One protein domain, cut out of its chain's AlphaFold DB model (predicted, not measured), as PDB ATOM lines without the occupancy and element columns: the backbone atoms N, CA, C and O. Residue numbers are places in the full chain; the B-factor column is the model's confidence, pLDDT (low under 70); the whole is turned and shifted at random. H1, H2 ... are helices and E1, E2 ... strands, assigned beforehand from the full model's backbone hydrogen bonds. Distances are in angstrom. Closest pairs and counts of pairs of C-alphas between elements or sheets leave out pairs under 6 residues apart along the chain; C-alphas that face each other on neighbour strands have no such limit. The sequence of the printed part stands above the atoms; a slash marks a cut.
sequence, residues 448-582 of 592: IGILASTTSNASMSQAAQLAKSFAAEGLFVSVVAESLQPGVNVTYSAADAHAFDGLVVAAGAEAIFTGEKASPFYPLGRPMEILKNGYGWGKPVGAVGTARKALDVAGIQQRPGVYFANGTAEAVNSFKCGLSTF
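Overview. This is residues 448 to 582 of the 592 residues of the protein "Catalase" of Aureobasidium pullulans (UniProt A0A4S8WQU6). A strongly twisted sheet of five parallel strands stands in the middle, with helices packed on both faces: H1 and H4 on one face, H2 and H3 on the other, so that the whole makes three layers. Two long links hold no named element, residues 482 to 501 and 506 to 525; in the first, residues 490 to 491 pair briefly with 480 to 481 of E2. Here 135 residues are printed, with four named helices and five named strands in the order E1 H1 E2 E3 H2 E4 H3 E5 H4; the sheet's order is E2 E1 E3 E4 E5, and the class is mixed. It is compact, with a radius of gyration of the C-alphas of 13.0 A, and rounded, spanning 37 by 31 by 25 A.

Arrangement. Start at E1, residues 448 to 451, an inner strand. Its parallel neighbour E2, residues 476 to 481, is an edge strand; find N 450 and O 478, 2.8 A apart, within hydrogen-bond range. Between them in the chain, H1, residues 457 to 472, is on the sheet at a height of 8.3 A and runs along the strands, at 3 degrees to E1 on the local plane; its closest C-alphas to E2 are those of Ala 467 and Val 477, 6.0 A. E3, residues 502 to 505, is also parallel to E1, with N 451 and O 504 at 2.8 A. H2, residues 526 to 536, is on the opposite face from H1, slantwise to the strands, at 43 degrees to E3 on the local plane. E4, residues 541 to 544, is parallel to E3, with N 542 and O 503 at 3.0 A. H3, residues 545 to 554, touches H2 about perpendicular, at 78 degrees; the closest C-alphas are those of Lys 532 and Ala 554, 6.6 A. E5, residues 562 to 565, is the other edge strand, parallel to E4, with N 563 and O 541 at 2.9 A. E1, H1, E2, then E3, H2, E4, then E4, H3, E5 are strand-helix-strand units, parallel neighbour strands with a helix between, each with a right-handed crossover. H4, residues 568 to 581, touches H1 with residues 568 to 572 alone, at a steep tilt of 50 degrees, the same way; the closest C-alphas are those of Leu 466 and Thr 568, 5.7 A. Every O i to N i+4 pair is within hydrogen-bond range in H1 and H2, but 3 of 6 in H3 and 8 of 10 in H4.

Along the chain. Find C-alpha 448 at (120.524, 171.856, 258.909), where E1 begins. H1 runs 22.8 A from C-alpha 457 at (126.831, 184.844, 244.030), E2 16.4 A, H2 14.9 A and H3 16.1 A; E1, E3, E4 and E5 have 4 residues each. H4 runs 20.3 A to C-alpha 581 at (124.461, 158.836, 263.409).

Size, cuts and confidence. The two C-alphas farthest apart are those of Pro 520 and Cys 577, 36.6 A. The printed part has no cut; the links E2 to E3 and E3 to H2 are long. Mean pLDDT of the printed part is 95.7, and residues 515 to 517 are under 70.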
ATOM      1  N   ILE A 448     119.248 171.711 259.625       98.38
ATOM      2  CA  ILE A 448     120.524 171.856 258.909       98.38
ATOM      3  C   ILE A 448     120.859 173.337 258.709       98.38
ATOM      4  O   ILE A 448     120.041 174.116 258.215       98.38
ATOM      5  N   GLY A 449     122.074 173.725 259.096       98.62
ATOM      6  CA  GLY A 449     122.614 175.063 258.872       98.62
ATOM      7  C   GLY A 449     123.515 175.091 257.641       98.62
ATOM      8  O   GLY A 449     124.526 174.391 257.588       98.62
ATOM      9  N   ILE A 450     123.173 175.916 256.654       98.69
ATOM     10  CA  ILE A 450     123.988 176.165 255.465       98.69
ATOM     11  C   ILE A 450     124.685 177.510 255.649       98.69
ATOM     12  O   ILE A 450     124.045 178.557 255.589       98.69
ATOM     13  N   LEU A 451     125.993 177.481 255.881       98.50
ATOM     14  CA  LEU A 451     126.820 178.667 256.087       98.50
ATOM     15  C   LEU A 451     127.248 179.222 254.720       98.50
ATOM     16  O   LEU A 451     128.019 178.581 254.001       98.50
ATOM     17  N   ALA A 452     126.724 180.390 254.357       98.12
ATOM     18  CA  ALA A 452     126.878 181.027 253.054       98.12
ATOM     19  C   ALA A 452     127.350 182.488 253.183       98.12
ATOM     20  O   ALA A 452     127.447 183.036 254.279       98.12
ATOM     21  N   SER A 453     127.640 183.134 252.054       96.62
ATOM     22  CA  SER A 453     127.997 184.556 252.014       96.62
ATOM     23  C   SER A 453     127.220 185.299 250.931       96.62
ATOM     24  O   SER A 453     127.306 184.971 249.749       96.62
ATOM     25  N   THR A 454     126.534 186.368 251.334       96.50
ATOM     26  CA  THR A 454     125.857 187.334 250.449       96.50
ATOM     27  C   THR A 454     126.828 188.094 249.548       96.50
ATOM     28  O   THR A 454     126.421 188.657 248.536       96.50
ATOM     29  N   THR A 455     128.127 188.084 249.863       93.81
ATOM     30  CA  THR A 455     129.164 188.704 249.022       93.81
ATOM     31  C   THR A 455     129.591 187.822 247.844       93.81
ATOM     32  O   THR A 455     130.362 188.261 246.990       93.81
ATOM     33  N   SER A 456     129.080 186.586 247.771       95.50
ATOM     34  CA  SER A 456     129.425 185.597 246.755       95.50
ATOM     35  C   SER A 456     128.173 185.020 246.092       95.50
ATOM     36  O   SER A 456     127.462 184.192 246.660       95.50
ATOM     37  N   ASN A 457     127.936 185.394 244.830       95.50
ATOM     38  CA  ASN A 457     126.831 184.844 244.030       95.50
ATOM     39  C   ASN A 457     126.921 183.317 243.886       95.50
ATOM     40  O   ASN A 457     125.894 182.635 243.859       95.50
ATOM     41  N   ALA A 458     128.141 182.774 243.814       95.56
ATOM     42  CA  ALA A 458     128.374 181.334 243.791       95.56
ATOM     43  C   ALA A 458     127.914 180.677 245.103       95.56
ATOM     44  O   ALA A 458     127.197 179.678 245.057       95.56
ATOM     45  N   SER A 459     128.234 181.288 246.249       97.06
ATOM     46  CA  SER A 459     127.796 180.811 247.567       97.06
ATOM     47  C   SER A 459     126.285 180.828 247.710       97.06
ATOM     48  O   SER A 459     125.697 179.808 248.065       97.06
ATOM     49  N   MET A 460     125.638 181.932 247.337       98.00
ATOM     50  CA  MET A 460     124.180 182.044 247.390       98.00
ATOM     51  C   MET A 460     123.478 181.049 246.457       98.00
ATOM     52  O   MET A 460     122.490 180.424 246.845       98.00
ATOM     53  N   SER A 461     124.017 180.830 245.255       97.06
ATOM     54  CA  SER A 461     123.483 179.835 244.315       97.06
ATOM     55  C   SER A 461     123.628 178.410 244.856       97.06
ATOM     56  O   SER A 461     122.683 177.620 244.805       97.06
ATOM     57  N   GLN A 462     124.792 178.085 245.424       97.44
ATOM     58  CA  GLN A 462     125.066 176.785 246.032       97.44
ATOM     59  C   GLN A 462     124.195 176.544 247.274       97.44
ATOM     60  O   GLN A 462     123.681 175.439 247.460       97.44
ATOM     61  N   ALA A 463     123.983 177.575 248.094       98.06
ATOM     62  CA  ALA A 463     123.122 177.517 249.268       98.06
ATOM     63  C   ALA A 463     121.660 177.256 248.889       98.06
ATOM     64  O   ALA A 463     121.029 176.399 249.497       98.06
ATOM     65  N   ALA A 464     121.143 177.902 247.838       98.12
ATOM     66  CA  ALA A 464     119.789 177.648 247.344       98.12
ATOM     67  C   ALA A 464     119.602 176.197 246.857       98.12
ATOM     68  O   ALA A 464     118.574 175.572 247.129       98.12
ATOM     69  N   GLN A 465     120.602 175.629 246.171       97.81
ATOM     70  CA  GLN A 465     120.565 174.229 245.727       97.81
ATOM     71  C   GLN A 465     120.599 173.243 246.900       97.81
ATOM     72  O   GLN A 465     119.817 172.287 246.921       97.81
ATOM     73  N   LEU A 466     121.485 173.475 247.875       97.94
ATOM     74  CA  LEU A 466     121.557 172.680 249.102       97.94
ATOM     75  C   LEU A 466     120.246 172.775 249.877       97.94
ATOM     76  O   LEU A 466     119.709 171.750 250.278       97.94
ATOM     77  N   ALA A 467     119.694 173.981 250.017       98.25
ATOM     78  CA  ALA A 467     118.462 174.205 250.750       98.25
ATOM     79  C   ALA A 467     117.288 173.444 250.143       98.25
ATOM     80  O   ALA A 467     116.590 172.722 250.849       98.25
ATOM     81  N   LYS A 468     117.120 173.520 248.818       98.06
ATOM     82  CA  LYS A 468     116.100 172.742 248.112       98.06
ATOM     83  C   LYS A 468     116.289 171.235 248.309       98.06
ATOM     84  O   LYS A 468     115.312 170.521 248.509       98.06
ATOM     85  N   SER A 469     117.530 170.757 248.237       97.69
ATOM     86  CA  SER A 469     117.830 169.323 248.297       97.69
ATOM     87  C   SER A 469     117.655 168.753 249.705       97.69
ATOM     88  O   SER A 469     117.055 167.700 249.852       97.69
ATOM     89  N   PHE A 470     118.101 169.460 250.747       98.00
ATOM     90  CA  PHE A 470     117.875 169.044 252.132       98.00
ATOM     91  C   PHE A 470     116.402 169.156 252.543       98.00
ATOM     92  O   PHE A 470     115.897 168.265 253.217       98.00
ATOM     93  N   ALA A 471     115.686 170.193 252.095       97.69
ATOM     94  CA  ALA A 471     114.249 170.305 252.347       97.69
ATOM     95  C   ALA A 471     113.457 169.150 251.707       97.69
ATOM     96  O   ALA A 471     112.491 168.670 252.294       97.69
ATOM     97  N   ALA A 472     113.891 168.649 250.542       97.31
ATOM     98  CA  ALA A 472     113.290 167.474 249.906       97.31
ATOM     99  C   ALA A 472     113.466 166.176 250.721       97.31
ATOM    100  O   ALA A 472     112.693 165.241 250.541       97.31
ATOM    101  N   GLU A 473     114.434 166.135 251.641       97.31
ATOM    102  CA  GLU A 473     114.636 165.041 252.604       97.31
ATOM    103  C   GLU A 473     113.843 165.243 253.911       97.31
ATOM    104  O   GLU A 473     113.992 164.473 254.857       97.31
ATOM    105  N   GLY A 474     113.013 166.290 253.992       97.00
ATOM    106  CA  GLY A 474     112.217 166.614 255.177       97.00
ATOM    107  C   GLY A 474     112.998 167.314 256.293       97.00
ATOM    108  O   GLY A 474     112.534 167.329 257.432       97.00
ATOM    109  N   LEU A 475     114.175 167.877 256.001       98.38
ATOM    110  CA  LEU A 475     114.969 168.649 256.964       98.38
ATOM    111  C   LEU A 475     114.491 170.101 257.055       98.38
ATOM    112  O   LEU A 475     114.097 170.711 256.058       98.38
ATOM    113  N   PHE A 476     114.615 170.687 258.241       98.19
ATOM    114  CA  PHE A 476     114.388 172.111 258.462       98.19
ATOM    115  C   PHE A 476     115.665 172.885 258.140       98.19
ATOM    116  O   PHE A 476     116.697 172.741 258.795       98.19
ATOM    117  N   VAL A 477     115.616 173.684 257.076       98.38
ATOM    118  CA  VAL A 477     116.809 174.311 256.502       98.38
ATOM    119  C   VAL A 477     116.930 175.769 256.920       98.38
ATOM    120  O   VAL A 477     116.061 176.592 256.628       98.38
ATOM    121  N   SER A 478     118.085 176.112 257.484       98.50
ATOM    122  CA  SER A 478     118.498 177.495 257.705       98.50
ATOM    123  C   SER A 478     119.674 177.865 256.806       98.50
ATOM    124  O   SER A 478     120.763 177.314 256.951       98.50
ATOM    125  N   VAL A 479     119.482 178.816 255.895       98.75
ATOM    126  CA  VAL A 479     120.582 179.459 255.166       98.75
ATOM    127  C   VAL A 479     121.048 180.657 255.983       98.75
ATOM    128  O   VAL A 479     120.301 181.621 256.178       98.75
ATOM    129  N   VAL A 480     122.289 180.572 256.454       98.75
ATOM    130  CA  VAL A 480     122.945 181.564 257.301       98.75
ATOM    131  C   VAL A 480     123.882 182.412 256.453       98.75
ATOM    132  O   VAL A 480     124.770 181.870 255.800       98.75
ATOM    133  N   ALA A 481     123.720 183.733 256.490       98.38
ATOM    134  CA  ALA A 481     124.634 184.665 255.829       98.38
ATOM    135  C   ALA A 481     124.786 185.974 256.627       98.38
ATOM    136  O   ALA A 481     124.292 186.102 257.745       98.38
ATOM    137  N   GLU A 482     125.501 186.967 256.101       97.44
ATOM    138  CA  GLU A 482     125.794 188.215 256.823       97.44
ATOM    139  C   GLU A 482     124.549 189.085 257.032       97.44
ATOM    140  O   GLU A 482     124.419 189.742 258.063       97.44
ATOM    141  N   SER A 483     123.624 189.075 256.071       97.44
ATOM    142  CA  SER A 483     122.405 189.885 256.078       97.44
ATOM    143  C   SER A 483     121.230 189.119 255.471       97.44
ATOM    144  O   SER A 483     121.428 188.200 254.677       97.44
ATOM    145  N   LEU A 484     120.004 189.491 255.849       98.12
ATOM    146  CA  LEU A 484     118.800 188.917 255.249       98.12
ATOM    147  C   LEU A 484     118.628 189.428 253.815       98.12
ATOM    148  O   LEU A 484     118.607 190.633 253.571       98.12
ATOM    149  N   GLN A 485     118.479 188.494 252.883       95.06
ATOM    150  CA  GLN A 485     118.225 188.702 251.457       95.06
ATOM    151  C   GLN A 485     117.377 187.526 250.940       95.06
ATOM    152  O   GLN A 485     117.256 186.524 251.651       95.06
ATOM    153  N   PRO A 486     116.783 187.589 249.732       95.94
ATOM    154  CA  PRO A 486     116.053 186.452 249.174       95.94
ATOM    155  C   PRO A 486     116.883 185.157 249.220       95.94
ATOM    156  O   PRO A 486     117.974 185.089 248.660       95.94
ATOM    157  N   GLY A 487     116.368 184.138 249.913       95.31
ATOM    158  CA  GLY A 487     117.053 182.855 250.118       95.31
ATOM    159  C   GLY A 487     117.897 182.742 251.396       95.31
ATOM    160  O   GLY A 487     118.381 181.650 251.673       95.31
ATOM    161  N   VAL A 488     118.042 183.809 252.191       98.25
ATOM    162  CA  VAL A 488     118.664 183.799 253.530       98.25
ATOM    163  C   VAL A 488     117.575 183.952 254.586       98.25
ATOM    164  O   VAL A 488     116.767 184.877 254.504       98.25
ATOM    165  N   ASN A 489     117.567 183.084 255.595       97.25
ATOM    166  CA  ASN A 489     116.566 183.121 256.669       97.25
ATOM    167  C   ASN A 489     117.163 183.374 258.061       97.25
ATOM    168  O   ASN A 489     116.420 183.732 258.973       97.25
ATOM    169  N   VAL A 490     118.486 183.278 258.224       98.12
ATOM    170  CA  VAL A 490     119.169 183.584 259.487       98.12
ATOM    171  C   VAL A 490     120.427 184.408 259.211       98.12
ATOM    172  O   VAL A 490     121.160 184.156 258.257       98.12
ATOM    173  N   THR A 491     120.705 185.411 260.044       98.56
ATOM    174  CA  THR A 491     121.977 186.147 259.974       98.56
ATOM    175  C   THR A 491     123.035 185.481 260.846       98.56
ATOM    176  O   THR A 491     122.707 184.888 261.871       98.56
ATOM    177  N   TYR A 492     124.320 185.645 260.531       98.25
ATOM    178  CA  TYR A 492     125.400 185.185 261.414       98.25
ATOM    179  C   TYR A 492     125.286 185.744 262.837       98.25
ATOM    180  O   TYR A 492     125.643 185.060 263.792       98.25
ATOM    181  N   SER A 493     124.751 186.958 263.001       98.12
ATOM    182  CA  SER A 493     124.520 187.559 264.320       98.12
ATOM    183  C   SER A 493     123.544 186.744 265.177       98.12
ATOM    184  O   SER A 493     123.786 186.567 266.372       98.12
ATOM    185  N   ALA A 494     122.485 186.217 264.554       97.88
ATOM    186  CA  ALA A 494     121.444 185.423 265.206       97.88
ATOM    187  C   ALA A 494     121.735 183.911 265.216       97.88
ATOM    188  O   ALA A 494     121.151 183.184 266.014       97.88
ATOM    189  N   ALA A 495     122.618 183.431 264.337       98.19
ATOM    190  CA  ALA A 495     122.971 182.023 264.241       98.19
ATOM    191  C   ALA A 495     123.959 181.592 265.328       98.19
ATOM    192  O   ALA A 495     124.878 182.325 265.703       98.19
ATOM    193  N   ASP A 496     123.805 180.346 265.758       98.44
ATOM    194  CA  ASP A 496     124.722 179.638 266.640       98.44
ATOM    195  C   ASP A 496     124.618 178.131 266.351       98.44
ATOM    196  O   ASP A 496     123.597 177.661 265.842       98.44
ATOM    197  N   ALA A 497     125.670 177.364 266.641       98.44
ATOM    198  CA  ALA A 497     125.731 175.939 266.326       98.44
ATOM    199  C   ALA A 497     124.619 175.109 266.993       98.44
ATOM    200  O   ALA A 497     124.274 174.045 266.478       98.44
ATOM    201  N   HIS A 498     124.045 175.576 268.106       97.38
ATOM    202  CA  HIS A 498     123.045 174.804 268.852       97.38
ATOM    203  C   HIS A 498     121.722 174.648 268.091       97.38
ATOM    204  O   HIS A 498     120.962 173.707 268.326       97.38
ATOM    205  N   ALA A 499     121.447 175.568 267.164       97.81
ATOM    206  CA  ALA A 499     120.233 175.569 266.362       97.81
ATOM    207  C   ALA A 499     120.248 174.509 265.246       97.81
ATOM    208  O   ALA A 499     119.233 174.309 264.585       97.81
ATOM    209  N   PHE A 500     121.380 173.832 265.022       98.56
ATOM    210  CA  PHE A 500     121.570 172.930 263.889       98.56
ATOM    211  C   PHE A 500     122.009 171.545 264.348       98.56
ATOM    212  O   PHE A 500     122.849 171.411 265.231       98.56
ATOM    213  N   ASP A 501     121.484 170.504 263.716       98.75
ATOM    214  CA  ASP A 501     121.917 169.116 263.884       98.75
ATOM    215  C   ASP A 501     123.073 168.764 262.946       98.75
ATOM    216  O   ASP A 501     123.871 167.892 263.265       98.75
ATOM    217  N   GLY A 502     123.215 169.493 261.836       98.50
ATOM    218  CA  GLY A 502     124.371 169.425 260.947       98.50
ATOM    219  C   GLY A 502     124.689 170.767 260.293       98.50
ATOM    220  O   GLY A 502     123.810 171.614 260.123       98.50
ATOM    221  N   LEU A 503     125.957 170.962 259.926       98.56
ATOM    222  CA  LEU A 503     126.458 172.206 259.335       98.56
ATOM    223  C   LEU A 503     127.160 171.953 258.002       98.56
ATOM    224  O   LEU A 503     128.081 171.141 257.926       98.56
ATOM    225  N   VAL A 504     126.785 172.707 256.971       98.31
ATOM    226  CA  VAL A 504     127.418 172.658 255.647       98.31
ATOM    227  C   VAL A 504     127.904 174.046 255.262       98.31
ATOM    228  O   VAL A 504     127.122 174.992 255.255       98.31
ATOM    229  N   VAL A 505     129.173 174.179 254.885       98.25
ATOM    230  CA  VAL A 505     129.706 175.420 254.309       98.25
ATOM    231  C   VAL A 505     129.531 175.397 252.789       98.25
ATOM    232  O   VAL A 505     130.010 174.483 252.108       98.25
ATOM    233  N   ALA A 506     128.830 176.395 252.251       97.88
ATOM    234  CA  ALA A 506     128.604 176.534 250.816       97.88
ATOM    235  C   ALA A 506     129.861 177.059 250.100       97.88
ATOM    236  O   ALA A 506     130.538 177.960 250.598       97.88
ATOM    237  N   ALA A 507     130.143 176.527 248.906       96.88
ATOM    238  CA  ALA A 507     131.266 176.947 248.065       96.88
ATOM    239  C   ALA A 507     131.279 178.471 247.855       96.88
ATOM    240  O   ALA A 507     130.257 179.057 247.513       96.88
ATOM    241  N   GLY A 508     132.422 179.126 248.045       94.94
ATOM    242  CA  GLY A 508     132.559 180.577 247.924       94.94
ATOM    243  C   GLY A 508     132.279 181.358 249.212       94.94
ATOM    244  O   GLY A 508     132.352 182.585 249.176       94.94
ATOM    245  N   ALA A 509     131.968 180.690 250.331       95.50
ATOM    246  CA  ALA A 509     131.866 181.310 251.658       95.50
ATOM    247  C   ALA A 509     133.188 181.274 252.449       95.50
ATOM    248  O   ALA A 509     133.298 181.895 253.496       95.50
ATOM    249  N   GLU A 510     134.226 180.578 251.990       93.38
ATOM    250  CA  GLU A 510     135.474 180.364 252.741       93.38
ATOM    251  C   GLU A 510     136.173 181.651 253.220       93.38
ATOM    252  O   GLU A 510     136.838 181.638 254.256       93.38
ATOM    253  N   ALA A 511     136.000 182.776 252.520       91.75
ATOM    254  CA  ALA A 511     136.638 184.047 252.869       91.75
ATOM    255  C   ALA A 511     136.161 184.637 254.210       91.75
ATOM    256  O   ALA A 511     136.919 185.341 254.870       91.75
ATOM    257  N   ILE A 512     134.932 184.342 254.649       93.19
ATOM    258  CA  ILE A 512     134.420 184.840 255.940       93.19
ATOM    259  C   ILE A 512     134.905 184.007 257.140       93.19
ATOM    260  O   ILE A 512     134.720 184.414 258.285       93.19
ATOM    261  N   PHE A 513     135.567 182.871 256.891       93.25
ATOM    262  CA  PHE A 513     136.134 181.992 257.921       93.25
ATOM    263  C   PHE A 513     137.596 182.317 258.251       93.25
ATOM    264  O   PHE A 513     138.062 181.965 259.332       93.25
ATOM    265  N   THR A 514     138.326 183.003 257.366       81.94
ATOM    266  CA  THR A 514     139.747 183.334 257.580       81.94
ATOM    267  C   THR A 514     139.959 184.542 258.494       81.94
ATOM    268  O   THR A 514     141.076 184.779 258.939       81.94
ATOM    269  N   GLY A 515     138.907 185.315 258.791       69.31
ATOM    270  CA  GLY A 515     138.999 186.516 259.630       69.31
ATOM    271  C   GLY A 515     139.713 187.702 258.970       69.31
ATOM    272  O   GLY A 515     139.859 188.745 259.598       69.31
ATOM    273  N   GLU A 516     140.111 187.581 257.698       69.06
ATOM    274  CA  GLU A 516     140.821 188.628 256.943       69.06
ATOM    275  C   GLU A 516     139.955 189.876 256.691       69.06
ATOM    276  O   GLU A 516     140.479 190.964 256.457       69.06
ATOM    277  N   LYS A 517     138.624 189.741 256.760       67.44
ATOM    278  CA  LYS A 517     137.673 190.854 256.683       67.44
ATOM    279  C   LYS A 517     136.753 190.847 257.897       67.44
ATOM    280  O   LYS A 517     135.878 189.992 258.022       67.44
ATOM    281  N   ALA A 518     136.936 191.830 258.774       79.31
ATOM    282  CA  ALA A 518     135.978 192.107 259.831       79.31
ATOM    283  C   ALA A 518     134.658 192.601 259.218       79.31
ATOM    284  O   ALA A 518     134.656 193.410 258.288       79.31
ATOM    285  N   SER A 519     133.538 192.121 259.752       90.75
ATOM    286  CA  SER A 519     132.198 192.550 259.363       90.75
ATOM    287  C   SER A 519     131.501 193.160 260.574       90.75
ATOM    288  O   SER A 519     131.527 192.549 261.641       90.75
ATOM    289  N   PRO A 520     130.844 194.325 260.444       94.00
ATOM    290  CA  PRO A 520     130.042 194.886 261.528       94.00
ATOM    291  C   PRO A 520     128.703 194.152 261.720       94.00
ATOM    292  O   PRO A 520     127.996 194.423 262.685       94.00
ATOM    293  N   PHE A 521     128.328 193.238 260.816       96.00
ATOM    294  CA  PHE A 521     127.030 192.557 260.849       96.00
ATOM    295  C   PHE A 521     126.949 191.422 261.873       96.00
ATOM    296  O   PHE A 521     125.858 190.923 262.138       96.00
ATOM    297  N   TYR A 522     128.075 190.984 262.434       96.50
ATOM    298  CA  TYR A 522     128.133 189.902 263.411       96.50
ATOM    299  C   TYR A 522     129.401 190.005 264.271       96.50
ATOM    300  O   TYR A 522     130.375 190.631 263.851       96.50
ATOM    301  N   PRO A 523     129.428 189.383 265.462       95.69
ATOM    302  CA  PRO A 523     130.617 189.377 266.311       95.69
ATOM    303  C   PRO A 523     131.845 188.768 265.627       95.69
ATOM    304  O   PRO A 523     131.733 187.839 264.824       95.69
ATOM    305  N   LEU A 524     133.030 189.282 265.958       94.56
ATOM    306  CA  LEU A 524     134.291 188.837 265.368       94.56
ATOM    307  C   LEU A 524     134.450 187.311 265.476       94.56
ATOM    308  O   LEU A 524     134.336 186.746 266.558       94.56
ATOM    309  N   GLY A 525     134.724 186.650 264.348       94.31
ATOM    310  CA  GLY A 525     134.954 185.201 264.297       94.31
ATOM    311  C   GLY A 525     133.693 184.329 264.305       94.31
ATOM    312  O   GLY A 525     133.820 183.110 264.213       94.31
ATOM    313  N   ARG A 526     132.488 184.912 264.336       96.56
ATOM    314  CA  ARG A 526     131.224 184.165 264.445       96.56
ATOM    315  C   ARG A 526     131.052 183.000 263.448       96.56
ATOM    316  O   ARG A 526     130.672 181.922 263.900       96.56
ATOM    317  N   PRO A 527     131.328 183.125 262.132       97.06
ATOM    318  CA  PRO A 527     131.204 181.982 261.218       97.06
ATOM    319  C   PRO A 527     132.095 180.794 261.619       97.06
ATOM    320  O   PRO A 527     131.647 179.648 261.620       97.06
ATOM    321  N   MET A 528     133.339 181.080 262.018       96.88
ATOM    322  CA  MET A 528     134.300 180.080 262.488       96.88
ATOM    323  C   MET A 528     133.867 179.457 263.819       96.88
ATOM    324  O   MET A 528     133.976 178.247 263.990       96.88
ATOM    325  N   GLU A 529     133.357 180.270 264.744       97.06
ATOM    326  CA  GLU A 529     132.824 179.817 266.033       97.06
ATOM    327  C   GLU A 529     131.686 178.804 265.842       97.06
ATOM    328  O   GLU A 529     131.733 177.721 266.419       97.06
ATOM    329  N   ILE A 530     130.717 179.094 264.964       98.38
ATOM    330  CA  ILE A 530     129.607 178.175 264.658       98.38
ATOM    331  C   ILE A 530     130.138 176.831 264.144       98.38
ATOM    332  O   ILE A 530     129.721 175.774 264.615       98.38
ATOM    333  N   LEU A 531     131.078 176.855 263.195       98.31
ATOM    334  CA  LEU A 531     131.655 175.633 262.633       98.31
ATOM    335  C   LEU A 531     132.429 174.824 263.687       98.31
ATOM    336  O   LEU A 531     132.250 173.608 263.778       98.31
ATOM    337  N   LYS A 532     133.260 175.489 264.500       98.00
ATOM    338  CA  LYS A 532     134.052 174.841 265.555       98.00
ATOM    339  C   LYS A 532     133.179 174.270 266.665       98.00
ATOM    340  O   LYS A 532     133.414 173.132 267.057       98.00
ATOM    341  N   ASN A 533     132.164 175.001 267.119       98.31
ATOM    342  CA  ASN A 533     131.233 174.516 268.137       98.31
ATOM    343  C   ASN A 533     130.441 173.319 267.612       98.31
ATOM    344  O   ASN A 533     130.365 172.295 268.282       98.31
ATOM    345  N   GLY A 534     129.936 173.380 266.375       98.38
ATOM    346  CA  GLY A 534     129.227 172.243 265.794       98.38
ATOM    347  C   GLY A 534     130.104 170.993 265.669       98.38
ATOM    348  O   GLY A 534     129.670 169.897 266.025       98.38
ATOM    349  N   TYR A 535     131.359 171.148 265.241       98.50
ATOM    350  CA  TYR A 535     132.315 170.041 265.215       98.50
ATOM    351  C   TYR A 535     132.645 169.516 266.622       98.50
ATOM    352  O   TYR A 535     132.624 168.300 266.832       98.50
ATOM    353  N   GLY A 536     132.920 170.421 267.565       97.69
ATOM    354  CA  GLY A 536     133.280 170.118 268.950       97.69
ATOM    355  C   GLY A 536     132.172 169.400 269.714       97.69
ATOM    356  O   GLY A 536     132.464 168.495 270.480       97.69
ATOM    357  N   TRP A 537     130.906 169.702 269.420       98.06
ATOM    358  CA  TRP A 537     129.741 169.010 269.985       98.06
ATOM    359  C   TRP A 537     129.377 167.721 269.238       98.06
ATOM    360  O   TRP A 537     128.281 167.188 269.392       98.06
ATOM    361  N   GLY A 538     130.273 167.211 268.389       97.88
ATOM    362  CA  GLY A 538     130.094 165.919 267.736       97.88
ATOM    363  C   GLY A 538     129.103 165.909 266.573       97.88
ATOM    364  O   GLY A 538     128.711 164.825 266.157       97.88
ATOM    365  N   LYS A 539     128.686 167.056 266.022       98.62
ATOM    366  CA  LYS A 539     127.716 167.098 264.909       98.62
ATOM    367  C   LYS A 539     128.350 166.704 263.568       98.62
ATOM    368  O   LYS A 539     129.553 166.923 263.377       98.62
ATOM    369  N   PRO A 540     127.578 166.190 262.594       98.44
ATOM    370  CA  PRO A 540     128.017 166.145 261.203       98.44
ATOM    371  C   PRO A 540     128.331 167.556 260.678       98.44
ATOM    372  O   PRO A 540     127.488 168.456 260.715       98.44
ATOM    373  N   VAL A 541     129.549 167.748 260.171       98.62
ATOM    374  CA  VAL A 541     130.007 169.005 259.560       98.62
ATOM    375  C   VAL A 541     130.607 168.744 258.187       98.62
ATOM    376  O   VAL A 541     131.074 167.645 257.894       98.62
ATOM    377  N   GLY A 542     130.623 169.749 257.321       97.56
ATOM    378  CA  GLY A 542     131.138 169.548 255.978       97.56
ATOM    379  C   GLY A 542     131.167 170.794 255.122       97.56
ATOM    380  O   GLY A 542     130.722 171.868 255.525       97.56
ATOM    381  N   ALA A 543     131.712 170.636 253.926       97.56
ATOM    382  CA  ALA A 543     131.881 171.711 252.965       97.56
ATOM    383  C   ALA A 543     131.762 171.219 251.525       97.56
ATOM    384  O   ALA A 543     132.096 170.075 251.210       97.56
ATOM    385  N   VAL A 544     131.315 172.122 250.649       97.12
ATOM    386  CA  VAL A 544     131.180 171.867 249.210       97.12
ATOM    387  C   VAL A 544     132.256 172.616 248.426       97.12
ATOM    388  O   VAL A 544     132.412 173.829 248.574       97.12
ATOM    389  N   GLY A 545     132.987 171.910 247.563       94.75
ATOM    390  CA  GLY A 545     133.980 172.489 246.657       94.75
ATOM    391  C   GLY A 545     135.073 173.275 247.389       94.75
ATOM    392  O   GLY A 545     135.745 172.758 248.282       94.75
ATOM    393  N   THR A 546     135.248 174.548 247.023       94.12
ATOM    394  CA  THR A 546     136.293 175.430 247.582       94.12
ATOM    395  C   THR A 546     136.113 175.716 249.075       94.12
ATOM    396  O   THR A 546     137.084 176.051 249.758       94.12
ATOM    397  N   ALA A 547     134.908 175.496 249.616       95.75
ATOM    398  CA  ALA A 547     134.614 175.703 251.028       95.75
ATOM    399  C   ALA A 547     135.369 174.746 251.961       95.75
ATOM    400  O   ALA A 547     135.414 174.996 253.165       95.75
ATOM    401  N   ARG A 548     136.013 173.687 251.440       95.69
ATOM    402  CA  ARG A 548     136.932 172.838 252.219       95.69
ATOM    403  C   ARG A 548     137.957 173.667 253.002       95.69
ATOM    404  O   ARG A 548     138.225 173.362 254.161       95.69
ATOM    405  N   LYS A 549     138.420 174.779 252.418       95.00
ATOM    406  CA  LYS A 549     139.345 175.720 253.062       95.00
ATOM    407  C   LYS A 549     138.830 176.236 254.415       95.00
ATOM    408  O   LYS A 549     139.634 176.471 255.309       95.00
ATOM    409  N   ALA A 550     137.514 176.390 254.598       95.75
ATOM    410  CA  ALA A 550     136.937 176.814 255.876       95.75
ATOM    411  C   ALA A 550     137.186 175.790 256.996       95.75
ATOM    412  O   ALA A 550     137.527 176.175 258.113       95.75
ATOM    413  N   LEU A 551     137.061 174.492 256.695       97.00
ATOM    414  CA  LEU A 551     137.324 173.412 257.652       97.00
ATOM    415  C   LEU A 551     138.826 173.233 257.889       97.00
ATOM    416  O   LEU A 551     139.230 173.057 259.036       97.00
ATOM    417  N   ASP A 552     139.654 173.370 256.849       95.44
ATOM    418  CA  ASP A 552     141.114 173.317 256.994       95.44
ATOM    419  C   ASP A 552     141.611 174.418 257.954       95.44
ATOM    420  O   ASP A 552     142.370 174.142 258.882       95.44
ATOM    421  N   VAL A 553     141.116 175.656 257.801       94.62
ATOM    422  CA  VAL A 553     141.428 176.787 258.702       94.62
ATOM    423  C   VAL A 553     140.872 176.563 260.114       94.62
ATOM    424  O   VAL A 553     141.459 177.017 261.097       94.62
ATOM    425  N   ALA A 554     139.765 175.830 260.245       95.12
ATOM    426  CA  ALA A 554     139.225 175.431 261.542       95.12
ATOM    427  C   ALA A 554     140.050 174.328 262.236       95.12
ATOM    428  O   ALA A 554     139.808 174.064 263.414       95.12
ATOM    429  N   GLY A 555     141.009 173.703 261.540       96.12
ATOM    430  CA  GLY A 555     141.760 172.541 262.022       96.12
ATOM    431  C   GLY A 555     140.972 171.228 261.942       96.12
ATOM    432  O   GLY A 555     141.305 170.268 262.632       96.12
ATOM    433  N   ILE A 556     139.914 171.177 261.128       97.25
ATOM    434  CA  ILE A 556     139.010 170.031 261.005       97.25
ATOM    435  C   ILE A 556     139.427 169.189 259.797       97.25
ATOM    436  O   ILE A 556     139.286 169.609 258.650       97.25
ATOM    437  N   GLN A 557     139.926 167.983 260.064       94.62
ATOM    438  CA  GLN A 557     140.401 167.037 259.048       94.62
ATOM    439  C   GLN A 557     139.339 165.991 258.688       94.62
ATOM    440  O   GLN A 557     138.379 165.780 259.431       94.62
ATOM    441  N   GLN A 558     139.536 165.299 257.560       94.38
ATOM    442  CA  GLN A 558     138.675 164.186 257.146       94.38
ATOM    443  C   GLN A 558     138.683 163.081 258.212       94.38
ATOM    444  O   GLN A 558     139.729 162.511 258.517       94.38
ATOM    445  N   ARG A 559     137.506 162.772 258.755       96.38
ATOM    446  CA  ARG A 559     137.255 161.728 259.763       96.38
ATOM    447  C   ARG A 559     135.750 161.411 259.798       96.38
ATOM    448  O   ARG A 559     134.992 162.096 259.103       96.38
ATOM    449  N   PRO A 560     135.275 160.427 260.583       96.50
ATOM    450  CA  PRO A 560     133.842 160.189 260.744       96.50
ATOM    451  C   PRO A 560     133.056 161.469 261.090       96.50
ATOM    452  O   PRO A 560     133.411 162.244 261.986       96.50
ATOM    453  N   GLY A 561     131.997 161.725 260.320       97.00
ATOM    454  CA  GLY A 561     131.143 162.902 260.489       97.00
ATOM    455  C   GLY A 561     131.711 164.215 259.955       97.00
ATOM    456  O   GLY A 561     131.160 165.271 260.268       97.00
ATOM    457  N   VAL A 562     132.806 164.165 259.192       98.19
ATOM    458  CA  VAL A 562     133.334 165.293 258.419       98.19
ATOM    459  C   VAL A 562     133.236 164.950 256.936       98.19
ATOM    460  O   VAL A 562     133.785 163.940 256.492       98.19
ATOM    461  N   TYR A 563     132.533 165.781 256.171       97.12
ATOM    462  CA  TYR A 563     132.212 165.499 254.773       97.12
ATOM    463  C   TYR A 563     132.726 166.598 253.841       97.12
ATOM    464  O   TYR A 563     132.325 167.758 253.947       97.12
ATOM    465  N   PHE A 564     133.568 166.223 252.881       96.12
ATOM    466  CA  PHE A 564     133.951 167.078 251.758       96.12
ATOM    467  C   PHE A 564     133.285 166.557 250.491       96.12
ATOM    468  O   PHE A 564     133.511 165.415 250.108       96.12
ATOM    469  N   ALA A 565     132.469 167.392 249.854       94.62
ATOM    470  CA  ALA A 565     131.741 167.030 248.644       94.62
ATOM    471  C   ALA A 565     132.110 167.960 247.488       94.62
ATOM    472  O   ALA A 565     132.333 169.154 247.686       94.62
ATOM    473  N   ASN A 566     132.121 167.444 246.261       92.06
ATOM    474  CA  ASN A 566     132.385 168.246 245.065       92.06
ATOM    475  C   ASN A 566     131.132 168.975 244.558       92.06
ATOM    476  O   ASN A 566     131.243 169.936 243.800       92.06
ATOM    477  N   GLY A 567     129.940 168.550 244.984       91.12
ATOM    478  CA  GLY A 567     128.676 169.176 244.606       91.12
ATOM    479  C   GLY A 567     127.509 168.810 245.520       91.12
ATOM    480  O   GLY A 567     127.627 167.981 246.422       91.12
ATOM    481  N   THR A 568     126.353 169.425 245.261       91.38
ATOM    482  CA  THR A 568     125.139 169.346 246.096       91.38
ATOM    483  C   THR A 568     124.671 167.915 246.364       91.38
ATOM    484  O   THR A 568     124.404 167.563 247.509       91.38
ATOM    485  N   ALA A 569     124.577 167.080 245.325       91.31
ATOM    486  CA  ALA A 569     124.036 165.725 245.452       91.31
ATOM    487  C   ALA A 569     124.921 164.825 246.332       91.31
ATOM    488  O   ALA A 569     124.420 164.106 247.194       91.31
ATOM    489  N   GLU A 570     126.240 164.908 246.150       92.19
ATOM    490  CA  GLU A 570     127.220 164.186 246.969       92.19
ATOM    491  C   GLU A 570     127.182 164.659 248.428       92.19
ATOM    492  O   GLU A 570     127.200 163.833 249.344       92.19
ATOM    493  N   ALA A 571     127.058 165.975 248.645       91.50
ATOM    494  CA  ALA A 571     126.955 166.559 249.979       91.50
ATOM    495  C   ALA A 571     125.735 166.013 250.728       91.50
ATOM    496  O   ALA A 571     125.872 165.487 251.829       91.50
ATOM    497  N   VAL A 572     124.552 166.070 250.110       92.25
ATOM    498  CA  VAL A 572     123.302 165.611 250.732       92.25
ATOM    499  C   VAL A 572     123.364 164.117 251.039       92.25
ATOM    500  O   VAL A 572     123.091 163.726 252.171       92.25
ATOM    501  N   ASN A 573     123.790 163.288 250.081       91.81
ATOM    502  CA  ASN A 573     123.881 161.838 250.277       91.81
ATOM    503  C   ASN A 573     124.828 161.459 251.422       91.81
ATOM    504  O   ASN A 573     124.490 160.604 252.238       91.81
ATOM    505  N   SER A 574     125.979 162.125 251.515       89.12
ATOM    506  CA  SER A 574     126.959 161.861 252.575       89.12
ATOM    507  C   SER A 574     126.446 162.306 253.950       89.12
ATOM    508  O   SER A 574     126.643 161.608 254.946       89.12
ATOM    509  N   PHE A 575     125.727 163.432 254.006       94.69
ATOM    510  CA  PHE A 575     125.179 163.976 255.248       94.69
ATOM    511  C   PHE A 575     124.036 163.155 255.840       94.69
ATOM    512  O   PHE A 575     123.889 163.167 257.058       94.69
ATOM    513  N   LYS A 576     123.252 162.420 255.036       94.56
ATOM    514  CA  LYS A 576     122.162 161.571 255.559       94.56
ATOM    515  C   LYS A 576     122.668 160.594 256.614       94.56
ATOM    516  O   LYS A 576     122.124 160.541 257.710       94.56
ATOM    517  N   CYS A 577     123.754 159.884 256.304       92.88
ATOM    518  CA  CYS A 577     124.377 158.951 257.239       92.88
ATOM    519  C   CYS A 577     124.839 159.672 258.513       92.88
ATOM    520  O   CYS A 577     124.570 159.201 259.612       92.88
ATOM    521  N   GLY A 578     125.448 160.854 258.377       96.88
ATOM    522  CA  GLY A 578     125.901 161.630 259.530       96.88
ATOM    523  C   GLY A 578     124.783 162.160 260.418       96.88
ATOM    524  O   GLY A 578     124.922 162.150 261.638       96.88
ATOM    525  N   LEU A 579     123.671 162.588 259.823       98.12
ATOM    526  CA  LEU A 579     122.480 163.022 260.551       98.12
ATOM    527  C   LEU A 579     121.806 161.846 261.268       98.12
ATOM    528  O   LEU A 579     121.404 162.005 262.416       98.12
ATOM    529  N   SER A 580     121.757 160.660 260.648       97.50
ATOM    530  CA  SER A 580     121.277 159.435 261.302       97.50
ATOM    531  C   SER A 580     122.191 158.968 262.438       97.50
ATOM    532  O   SER A 580     121.691 158.516 263.462       97.50
ATOM    533  N   THR A 581     123.517 159.083 262.301       97.56
ATOM    534  CA  THR A 581     124.461 158.836 263.409       97.56
ATOM    535  C   THR A 581     124.315 159.873 264.523       97.56
ATOM    536  O   THR A 581     124.524 159.548 265.685       97.56
ATOM    537  N   PHE A 582     123.923 161.102 264.178       98.31
ATOM    538  CA  PHE A 582     123.594 162.219 265.067       98.31
ATOM    539  C   PHE A 582     124.763 162.793 265.898       98.31
ATOM    540  O   PHE A 582     124.928 164.019 265.951       98.31
TER     541      PHE A 582